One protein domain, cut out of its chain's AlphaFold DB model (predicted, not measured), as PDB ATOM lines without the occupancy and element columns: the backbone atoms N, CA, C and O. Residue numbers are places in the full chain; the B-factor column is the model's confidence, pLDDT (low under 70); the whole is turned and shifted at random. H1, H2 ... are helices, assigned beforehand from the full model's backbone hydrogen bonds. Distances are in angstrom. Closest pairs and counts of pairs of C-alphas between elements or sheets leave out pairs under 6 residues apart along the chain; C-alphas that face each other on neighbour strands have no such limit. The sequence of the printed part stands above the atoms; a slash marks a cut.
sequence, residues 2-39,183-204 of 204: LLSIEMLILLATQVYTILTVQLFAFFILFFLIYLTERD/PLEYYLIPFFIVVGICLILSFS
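AT A GLANCE: This is residues 2 to 39 and 183 to 204 of the 204 residues of the protein "RING-type E3 ubiquitin transferase" of Zalophus californianus (UniProt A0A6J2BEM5). One long helix, H1, makes the length of a thin rod, and a shorter helix, H2, runs beside part of it, the two side by side and opposite ways but only loosely together. Both ends of H1 stick out, with residues 2 to 12 and 29 to 39 free. The printed part has 60 residues with two named helices, H1 then H2, and no named strand: all helix. It is extended, with a radius of gyration of the C-alphas of 16.2 A and spans of 57 by 20 by 6 A.

IN THESE COORDINATES: H1 is residues 2 to 36, 51.4 A long, from C-alpha 2 at (148.382, 342.799, 275.964) to C-alpha 36 at (192.057, 322.804, 294.185). H2 is residues 184 to 203, 28.9 A long, ending with C-alpha 203 at (161.402, 323.722, 277.351).

HOW THE PARTS SIT: H1 and H2 are close but not clearly touching; their closest C-alphas, of Thr 17 and Leu 201, are 7.6 A apart. They run opposite ways at a shallow tilt of 7 degrees. Every O i to N i+4 pair is within hydrogen-bond range in H1, and 15 of 16 in H2.

THE WHOLE: The farthest C-alphas, of Leu 2 and Asp 39, are 58.0 A apart. Residues 40 to 182 are not printed; C-alphas 39 and 183 are 17.5 A apart across the cut. Residues 2 to 3, 33 to 39, 183 to 186 and 203 to 204 have pLDDT under 70.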
ATOM      1  N   LEU A   2     147.904 344.183 275.758       57.19
ATOM      2  CA  LEU A   2     148.382 342.799 275.964       57.19
ATOM      3  C   LEU A   2     149.773 342.506 275.366       57.19
ATOM      4  O   LEU A   2     150.627 341.990 276.076       57.19
ATOM      5  N   LEU A   3     150.042 342.936 274.125       59.75
ATOM      6  CA  LEU A   3     151.335 342.706 273.450       59.75
ATOM      7  C   LEU A   3     152.547 343.287 274.213       59.75
ATOM      8  O   LEU A   3     153.660 342.785 274.118       59.75
ATOM      9  N   SER A   4     152.329 344.361 274.981       76.88
ATOM     10  CA  SER A   4     153.370 345.007 275.790       76.88
ATOM     11  C   SER A   4     153.631 344.270 277.104       76.88
ATOM     12  O   SER A   4     154.720 344.393 277.653       76.88
ATOM     13  N   ILE A   5     152.637 343.544 277.620       78.31
ATOM     14  CA  ILE A   5     152.736 342.789 278.873       78.31
ATOM     15  C   ILE A   5     153.429 341.451 278.605       78.31
ATOM     16  O   ILE A   5     154.324 341.075 279.353       78.31
ATOM     17  N   GLU A   6     153.097 340.781 277.500       78.50
ATOM     18  CA  GLU A   6     153.761 339.538 277.080       78.50
ATOM     19  C   GLU A   6     155.258 339.746 276.814       78.50
ATOM     20  O   GLU A   6     156.088 338.992 277.317       78.50
ATOM     21  N   MET A   7     155.618 340.827 276.116       78.44
ATOM     22  CA  MET A   7     157.013 341.237 275.903       78.44
ATOM     23  C   MET A   7     157.771 341.499 277.211       78.44
ATOM     24  O   MET A   7     158.950 341.164 277.327       78.44
ATOM     25  N   LEU A   8     157.105 342.098 278.203       78.12
ATOM     26  CA  LEU A   8     157.709 342.399 279.501       78.12
ATOM     27  C   LEU A   8     157.941 341.123 280.322       78.12
ATOM     28  O   LEU A   8     158.983 340.990 280.960       78.12
ATOM     29  N   ILE A   9     156.996 340.182 280.273       78.12
ATOM     30  CA  ILE A   9     157.124 338.872 280.918       78.12
ATOM     31  C   ILE A   9     158.277 338.095 280.279       78.12
ATOM     32  O   ILE A   9     159.133 337.603 281.001       78.12
ATOM     33  N   LEU A  10     158.368 338.063 278.944       77.88
ATOM     34  CA  LEU A  10     159.447 337.366 278.236       77.88
ATOM     35  C   LEU A  10     160.837 337.914 278.608       77.88
ATOM     36  O   LEU A  10     161.770 337.147 278.849       77.88
ATOM     37  N   LEU A  11     160.963 339.243 278.704       81.06
ATOM     38  CA  LEU A  11     162.194 339.911 279.124       81.06
ATOM     39  C   LEU A  11     162.549 339.569 280.578       81.06
ATOM     40  O   LEU A  11     163.701 339.267 280.876       81.06
ATOM     41  N   ALA A  12     161.567 339.589 281.482       77.88
ATOM     42  CA  ALA A  12     161.777 339.254 282.887       77.88
ATOM     43  C   ALA A  12     162.216 337.792 283.066       77.88
ATOM     44  O   ALA A  12     163.146 337.525 283.829       77.88
ATOM     45  N   THR A  13     161.615 336.862 282.319       77.38
ATOM     46  CA  THR A  13     161.999 335.445 282.334       77.38
ATOM     47  C   THR A  13     163.418 335.253 281.804       77.38
ATOM     48  O   THR A  13     164.204 334.556 282.437       77.38
ATOM     49  N   GLN A  14     163.796 335.925 280.708       77.19
ATOM     50  CA  GLN A  14     165.169 335.896 280.183       77.19
ATOM     51  C   GLN A  14     166.199 336.460 281.171       77.19
ATOM     52  O   GLN A  14     167.270 335.887 281.352       77.19
ATOM     53  N   VAL A  15     165.895 337.576 281.835       80.94
ATOM     54  CA  VAL A  15     166.805 338.166 282.829       80.94
ATOM     55  C   VAL A  15     166.960 337.244 284.039       80.94
ATOM     56  O   VAL A  15     168.071 337.066 284.537       80.94
ATOM     57  N   TYR A  16     165.870 336.617 284.489       79.56
ATOM     58  CA  TYR A  16     165.902 335.652 285.583       79.56
ATOM     59  C   TYR A  16     166.728 334.409 285.224       79.56
ATOM     60  O   TYR A  16     167.588 334.001 286.006       79.56
ATOM     61  N   THR A  17     166.545 333.837 284.031       75.44
ATOM     62  CA  THR A  17     167.321 332.665 283.600       75.44
ATOM     63  C   THR A  17     168.806 332.990 283.477       75.44
ATOM     64  O   THR A  17     169.623 332.264 284.038       75.44
ATOM     65  N   ILE A  18     169.172 334.119 282.862       80.62
ATOM     66  CA  ILE A  18     170.572 334.562 282.777       80.62
ATOM     67  C   ILE A  18     171.176 334.715 284.178       80.62
ATOM     68  O   ILE A  18     172.246 334.172 284.446       80.62
ATOM     69  N   LEU A  19     170.474 335.387 285.098       79.12
ATOM     70  CA  LEU A  19     170.962 335.593 286.460       79.12
ATOM     71  C   LEU A  19     171.167 334.264 287.202       79.12
ATOM     72  O   LEU A  19     172.204 334.083 287.838       79.12
ATOM     73  N   THR A  20     170.217 333.328 287.101       77.81
ATOM     74  CA  THR A  20     170.317 332.009 287.756       77.81
ATOM     75  C   THR A  20     171.473 331.171 287.210       77.81
ATOM     76  O   THR A  20     172.236 330.610 287.997       77.81
ATOM     77  N   VAL A  21     171.666 331.143 285.886       79.56
ATOM     78  CA  VAL A  21     172.783 330.434 285.242       79.56
ATOM     79  C   VAL A  21     174.119 331.025 285.684       79.56
ATOM     80  O   VAL A  21     175.051 330.289 286.002       79.56
ATOM     81  N   GLN A  22     174.211 332.352 285.761       81.06
ATOM     82  CA  GLN A  22     175.445 333.039 286.120       81.06
ATOM     83  C   GLN A  22     175.812 332.819 287.593       81.06
ATOM     84  O   GLN A  22     176.964 332.517 287.899       81.06
ATOM     85  N   LEU A  23     174.833 332.875 288.502       78.69
ATOM     86  CA  LEU A  23     175.028 332.561 289.924       78.69
ATOM     87  C   LEU A  23     175.475 331.110 290.128       78.69
ATOM     88  O   LEU A  23     176.376 330.837 290.919       78.69
ATOM     89  N   PHE A  24     174.878 330.183 289.382       79.69
ATOM     90  CA  PHE A  24     175.228 328.772 289.448       79.69
ATOM     91  C   PHE A  24     176.633 328.495 288.891       79.69
ATOM     92  O   PHE A  24     177.402 327.760 289.509       79.69
ATOM     93  N   ALA A  25     177.023 329.151 287.793       78.69
ATOM     94  CA  ALA A  25     178.385 329.090 287.266       78.69
ATOM     95  C   ALA A  25     179.424 329.612 288.278       78.69
ATOM     96  O   ALA A  25     180.481 329.003 288.439       78.69
ATOM     97  N   PHE A  26     179.107 330.686 289.011       82.25
ATOM     98  CA  PHE A  26     179.953 331.182 290.102       82.25
ATOM     99  C   PHE A  26     180.078 330.175 291.252       82.25
ATOM    100  O   PHE A  26     181.179 329.982 291.765       82.25
ATOM    101  N   PHE A  27     178.988 329.502 291.630       79.31
ATOM    102  CA  PHE A  27     179.021 328.442 292.643       79.31
ATOM    103  C   PHE A  27     179.880 327.250 292.212       79.31
ATOM    104  O   PHE A  27     180.664 326.749 293.016       79.31
ATOM    105  N   ILE A  28     179.784 326.826 290.946       77.69
ATOM    106  CA  ILE A  28     180.635 325.763 290.392       77.69
ATOM    107  C   ILE A  28     182.100 326.192 290.407       77.69
ATOM    108  O   ILE A  28     182.947 325.428 290.858       77.69
ATOM    109  N   LEU A  29     182.411 327.414 289.964       78.06
ATOM    110  CA  LEU A  29     183.782 327.919 289.955       78.06
ATOM    111  C   LEU A  29     184.361 327.986 291.374       78.06
ATOM    112  O   LEU A  29     185.481 327.538 291.595       78.06
ATOM    113  N   PHE A  30     183.589 328.480 292.345       76.50
ATOM    114  CA  PHE A  30     184.005 328.520 293.747       76.50
ATOM    115  C   PHE A  30     184.224 327.115 294.325       76.50
ATOM    116  O   PHE A  30     185.212 326.886 295.015       76.50
ATOM    117  N   PHE A  31     183.352 326.156 294.002       71.81
ATOM    118  CA  PHE A  31     183.504 324.762 294.420       71.81
ATOM    119  C   PHE A  31     184.744 324.098 293.799       71.81
ATOM    120  O   PHE A  31     185.488 323.419 294.500       71.81
ATOM    121  N   LEU A  32     185.020 324.339 292.512       70.12
ATOM    122  CA  LEU A  32     186.230 323.847 291.845       70.12
ATOM    123  C   LEU A  32     187.505 324.468 292.435       70.12
ATOM    124  O   LEU A  32     188.484 323.757 292.650       70.12
ATOM    125  N   ILE A  33     187.490 325.768 292.751       67.19
ATOM    126  CA  ILE A  33     188.614 326.444 293.418       67.19
ATOM    127  C   ILE A  33     188.821 325.867 294.826       67.19
ATOM    128  O   ILE A  33     189.946 325.520 295.177       67.19
ATOM    129  N   TYR A  34     187.746 325.667 295.595       66.50
ATOM    130  CA  TYR A  34     187.798 325.060 296.930       66.50
ATOM    131  C   TYR A  34     188.401 323.646 296.921       66.50
ATOM    132  O   TYR A  34     189.128 323.279 297.841       66.50
ATOM    133  N   LEU A  35     188.131 322.856 295.877       59.38
ATOM    134  CA  LEU A  35     188.736 321.531 295.709       59.38
ATOM    135  C   LEU A  35     190.225 321.590 295.336       59.38
ATOM    136  O   LEU A  35     190.956 320.659 295.654       59.38
ATOM    137  N   THR A  36     190.679 322.670 294.693       55.31
ATOM    138  CA  THR A  36     192.057 322.804 294.185       55.31
ATOM    139  C   THR A  36     193.036 323.314 295.256       55.31
ATOM    140  O   THR A  36     194.225 323.020 295.198       55.31
ATOM    141  N   GLU A  37     192.574 324.041 296.282       53.38
ATOM    142  CA  GLU A  37     193.444 324.629 297.324       53.38
ATOM    143  C   GLU A  37     194.057 323.618 298.324       53.38
ATOM    144  O   GLU A  37     194.710 324.022 299.287       53.38
ATOM    145  N   ARG A  38     193.889 322.304 298.123       48.00
ATOM    146  CA  ARG A  38     194.399 321.262 299.036       48.00
ATOM    147  C   ARG A  38     195.655 320.520 298.579       48.00
ATOM    148  O   ARG A  38     196.086 319.627 299.300       48.00
ATOM    149  N   ASP A  39     196.298 320.936 297.493       43.00
ATOM    150  CA  ASP A  39     197.539 320.308 297.020       43.00
ATOM    151  C   ASP A  39     198.767 321.182 297.314       43.00
ATOM    152  O   ASP A  39     199.395 321.750 296.420       43.00
ATOM    153  N   PRO A 183     185.708 309.741 293.456       63.34
ATOM    154  CA  PRO A 183     185.051 308.903 292.469       63.34
ATOM    155  C   PRO A 183     184.501 309.788 291.359       63.34
ATOM    156  O   PRO A 183     183.901 310.825 291.642       63.34
ATOM    157  N   LEU A 184     184.662 309.376 290.102       65.56
ATOM    158  CA  LEU A 184     184.176 310.138 288.947       65.56
ATOM    159  C   LEU A 184     182.669 310.466 289.067       65.56
ATOM    160  O   LEU A 184     182.207 311.494 288.578       65.56
ATOM    161  N   GLU A 185     181.925 309.651 289.820       68.62
ATOM    162  CA  GLU A 185     180.544 309.891 290.247       68.62
ATOM    163  C   GLU A 185     180.332 311.256 290.935       68.62
ATOM    164  O   GLU A 185     179.380 311.960 290.603       68.62
ATOM    165  N   TYR A 186     181.245 311.699 291.807       69.88
ATOM    166  CA  TYR A 186     181.163 313.008 292.471       69.88
ATOM    167  C   TYR A 186     181.326 314.190 291.505       69.88
ATOM    168  O   TYR A 186     180.789 315.263 291.778       69.88
ATOM    169  N   TYR A 187     182.007 314.007 290.368       71.62
ATOM    170  CA  TYR A 187     182.080 315.011 289.297       71.62
ATOM    171  C   TYR A 187     180.883 314.926 288.335       71.62
ATOM    172  O   TYR A 187     180.425 315.947 287.821       71.62
ATOM    173  N   LEU A 188     180.342 313.725 288.111       81.19
ATOM    174  CA  LEU A 188     179.193 313.503 287.228       81.19
ATOM    175  C   LEU A 188     177.875 314.022 287.815       81.19
ATOM    176  O   LEU A 188     177.059 314.559 287.071       81.19
ATOM    177  N   ILE A 189     177.659 313.887 289.127       82.00
ATOM    178  CA  ILE A 189     176.437 314.363 289.796       82.00
ATOM    179  C   ILE A 189     176.182 315.860 289.531       82.00
ATOM    180  O   ILE A 189     175.119 316.182 288.994       82.00
ATOM    181  N   PRO A 190     177.111 316.792 289.834       80.38
ATOM    182  CA  PRO A 190     176.890 318.203 289.546       80.38
ATOM    183  C   PRO A 190     176.749 318.461 288.043       80.38
ATOM    184  O   PRO A 190     175.880 319.240 287.663       80.38
ATOM    185  N   PHE A 191     177.505 317.765 287.183       81.06
ATOM    186  CA  PHE A 191     177.370 317.869 285.725       81.06
ATOM    187  C   PHE A 191     175.947 317.537 285.239       81.06
ATOM    188  O   PHE A 191     175.343 318.327 284.512       81.06
ATOM    189  N   PHE A 192     175.369 316.416 285.679       84.06
ATOM    190  CA  PHE A 192     174.011 316.023 285.297       84.06
ATOM    191  C   PHE A 192     172.939 316.954 285.868       84.06
ATOM    192  O   PHE A 192     171.947 317.213 285.187       84.06
ATOM    193  N   ILE A 193     173.146 317.505 287.068       85.19
ATOM    194  CA  ILE A 193     172.261 318.531 287.635       85.19
ATOM    195  C   ILE A 193     172.251 319.776 286.738       85.19
ATOM    196  O   ILE A 193     171.172 320.274 286.414       85.19
ATOM    197  N   VAL A 194     173.421 320.246 286.278       82.62
ATOM    198  CA  VAL A 194     173.520 321.401 285.363       82.62
ATOM    199  C   VAL A 194     172.734 321.141 284.080       82.62
ATOM    200  O   VAL A 194     171.885 321.942 283.691       82.62
ATOM    201  N   VAL A 195     173.002 320.007 283.427       83.31
ATOM    202  CA  VAL A 195     172.364 319.636 282.157       83.31
ATOM    203  C   VAL A 195     170.849 319.506 282.330       83.31
ATOM    204  O   VAL A 195     170.096 320.005 281.496       83.31
ATOM    205  N   GLY A 196     170.394 318.899 283.431       85.75
ATOM    206  CA  GLY A 196     168.975 318.751 283.748       85.75
ATOM    207  C   GLY A 196     168.258 320.091 283.910       85.75
ATOM    208  O   GLY A 196     167.206 320.296 283.306       85.75
ATOM    209  N   ILE A 197     168.843 321.030 284.661       84.12
ATOM    210  CA  ILE A 197     168.283 322.379 284.833       84.12
ATOM    211  C   ILE A 197     168.231 323.114 283.487       84.12
ATOM    212  O   ILE A 197     167.193 323.678 283.140       84.12
ATOM    213  N   CYS A 198     169.308 323.068 282.696       75.69
ATOM    214  CA  CYS A 198     169.352 323.707 281.380       75.69
ATOM    215  C   CYS A 198     168.273 323.173 280.429       75.69
ATOM    216  O   CYS A 198     167.649 323.958 279.716       75.69
ATOM    217  N   LEU A 199     168.017 321.860 280.424       78.88
ATOM    218  CA  LEU A 199     166.965 321.270 279.595       78.88
ATOM    219  C   LEU A 199     165.573 321.720 280.046       78.88
ATOM    220  O   LEU A 199     164.785 322.143 279.206       78.88
ATOM    221  N   ILE A 200     165.281 321.702 281.350       80.75
ATOM    222  CA  ILE A 200     163.984 322.160 281.880       80.75
ATOM    223  C   ILE A 200     163.727 323.623 281.499       80.75
ATOM    224  O   ILE A 200     162.641 323.949 281.029       80.75
ATOM    225  N   LEU A 201     164.735 324.486 281.636       73.62
ATOM    226  CA  LEU A 201     164.638 325.898 281.257       73.62
ATOM    227  C   LEU A 201     164.544 326.120 279.741       73.62
ATOM    228  O   LEU A 201     164.048 327.154 279.318       73.62
ATOM    229  N   SER A 202     165.023 325.182 278.920       76.00
ATOM    230  CA  SER A 202     164.929 325.284 277.454       76.00
ATOM    231  C   SER A 202     163.541 324.911 276.922       76.00
ATOM    232  O   SER A 202     163.201 325.284 275.801       76.00
ATOM    233  N   PHE A 203     162.755 324.164 277.703       65.19
ATOM    234  CA  PHE A 203     161.402 323.722 277.351       65.19
ATOM    235  C   PHE A 203     160.288 324.459 278.112       65.19
ATOM    236  O   PHE A 203     159.115 324.162 277.877       65.19
ATOM    237  N   SER A 204     160.630 325.391 279.006       58.00
ATOM    238  CA  SER A 204     159.686 326.190 279.798       58.00
ATOM    239  C   SER A 204     159.706 327.658 279.401       58.00
ATOM    240  O   SER A 204     158.659 328.297 279.650       58.00
TER     241      SER A 204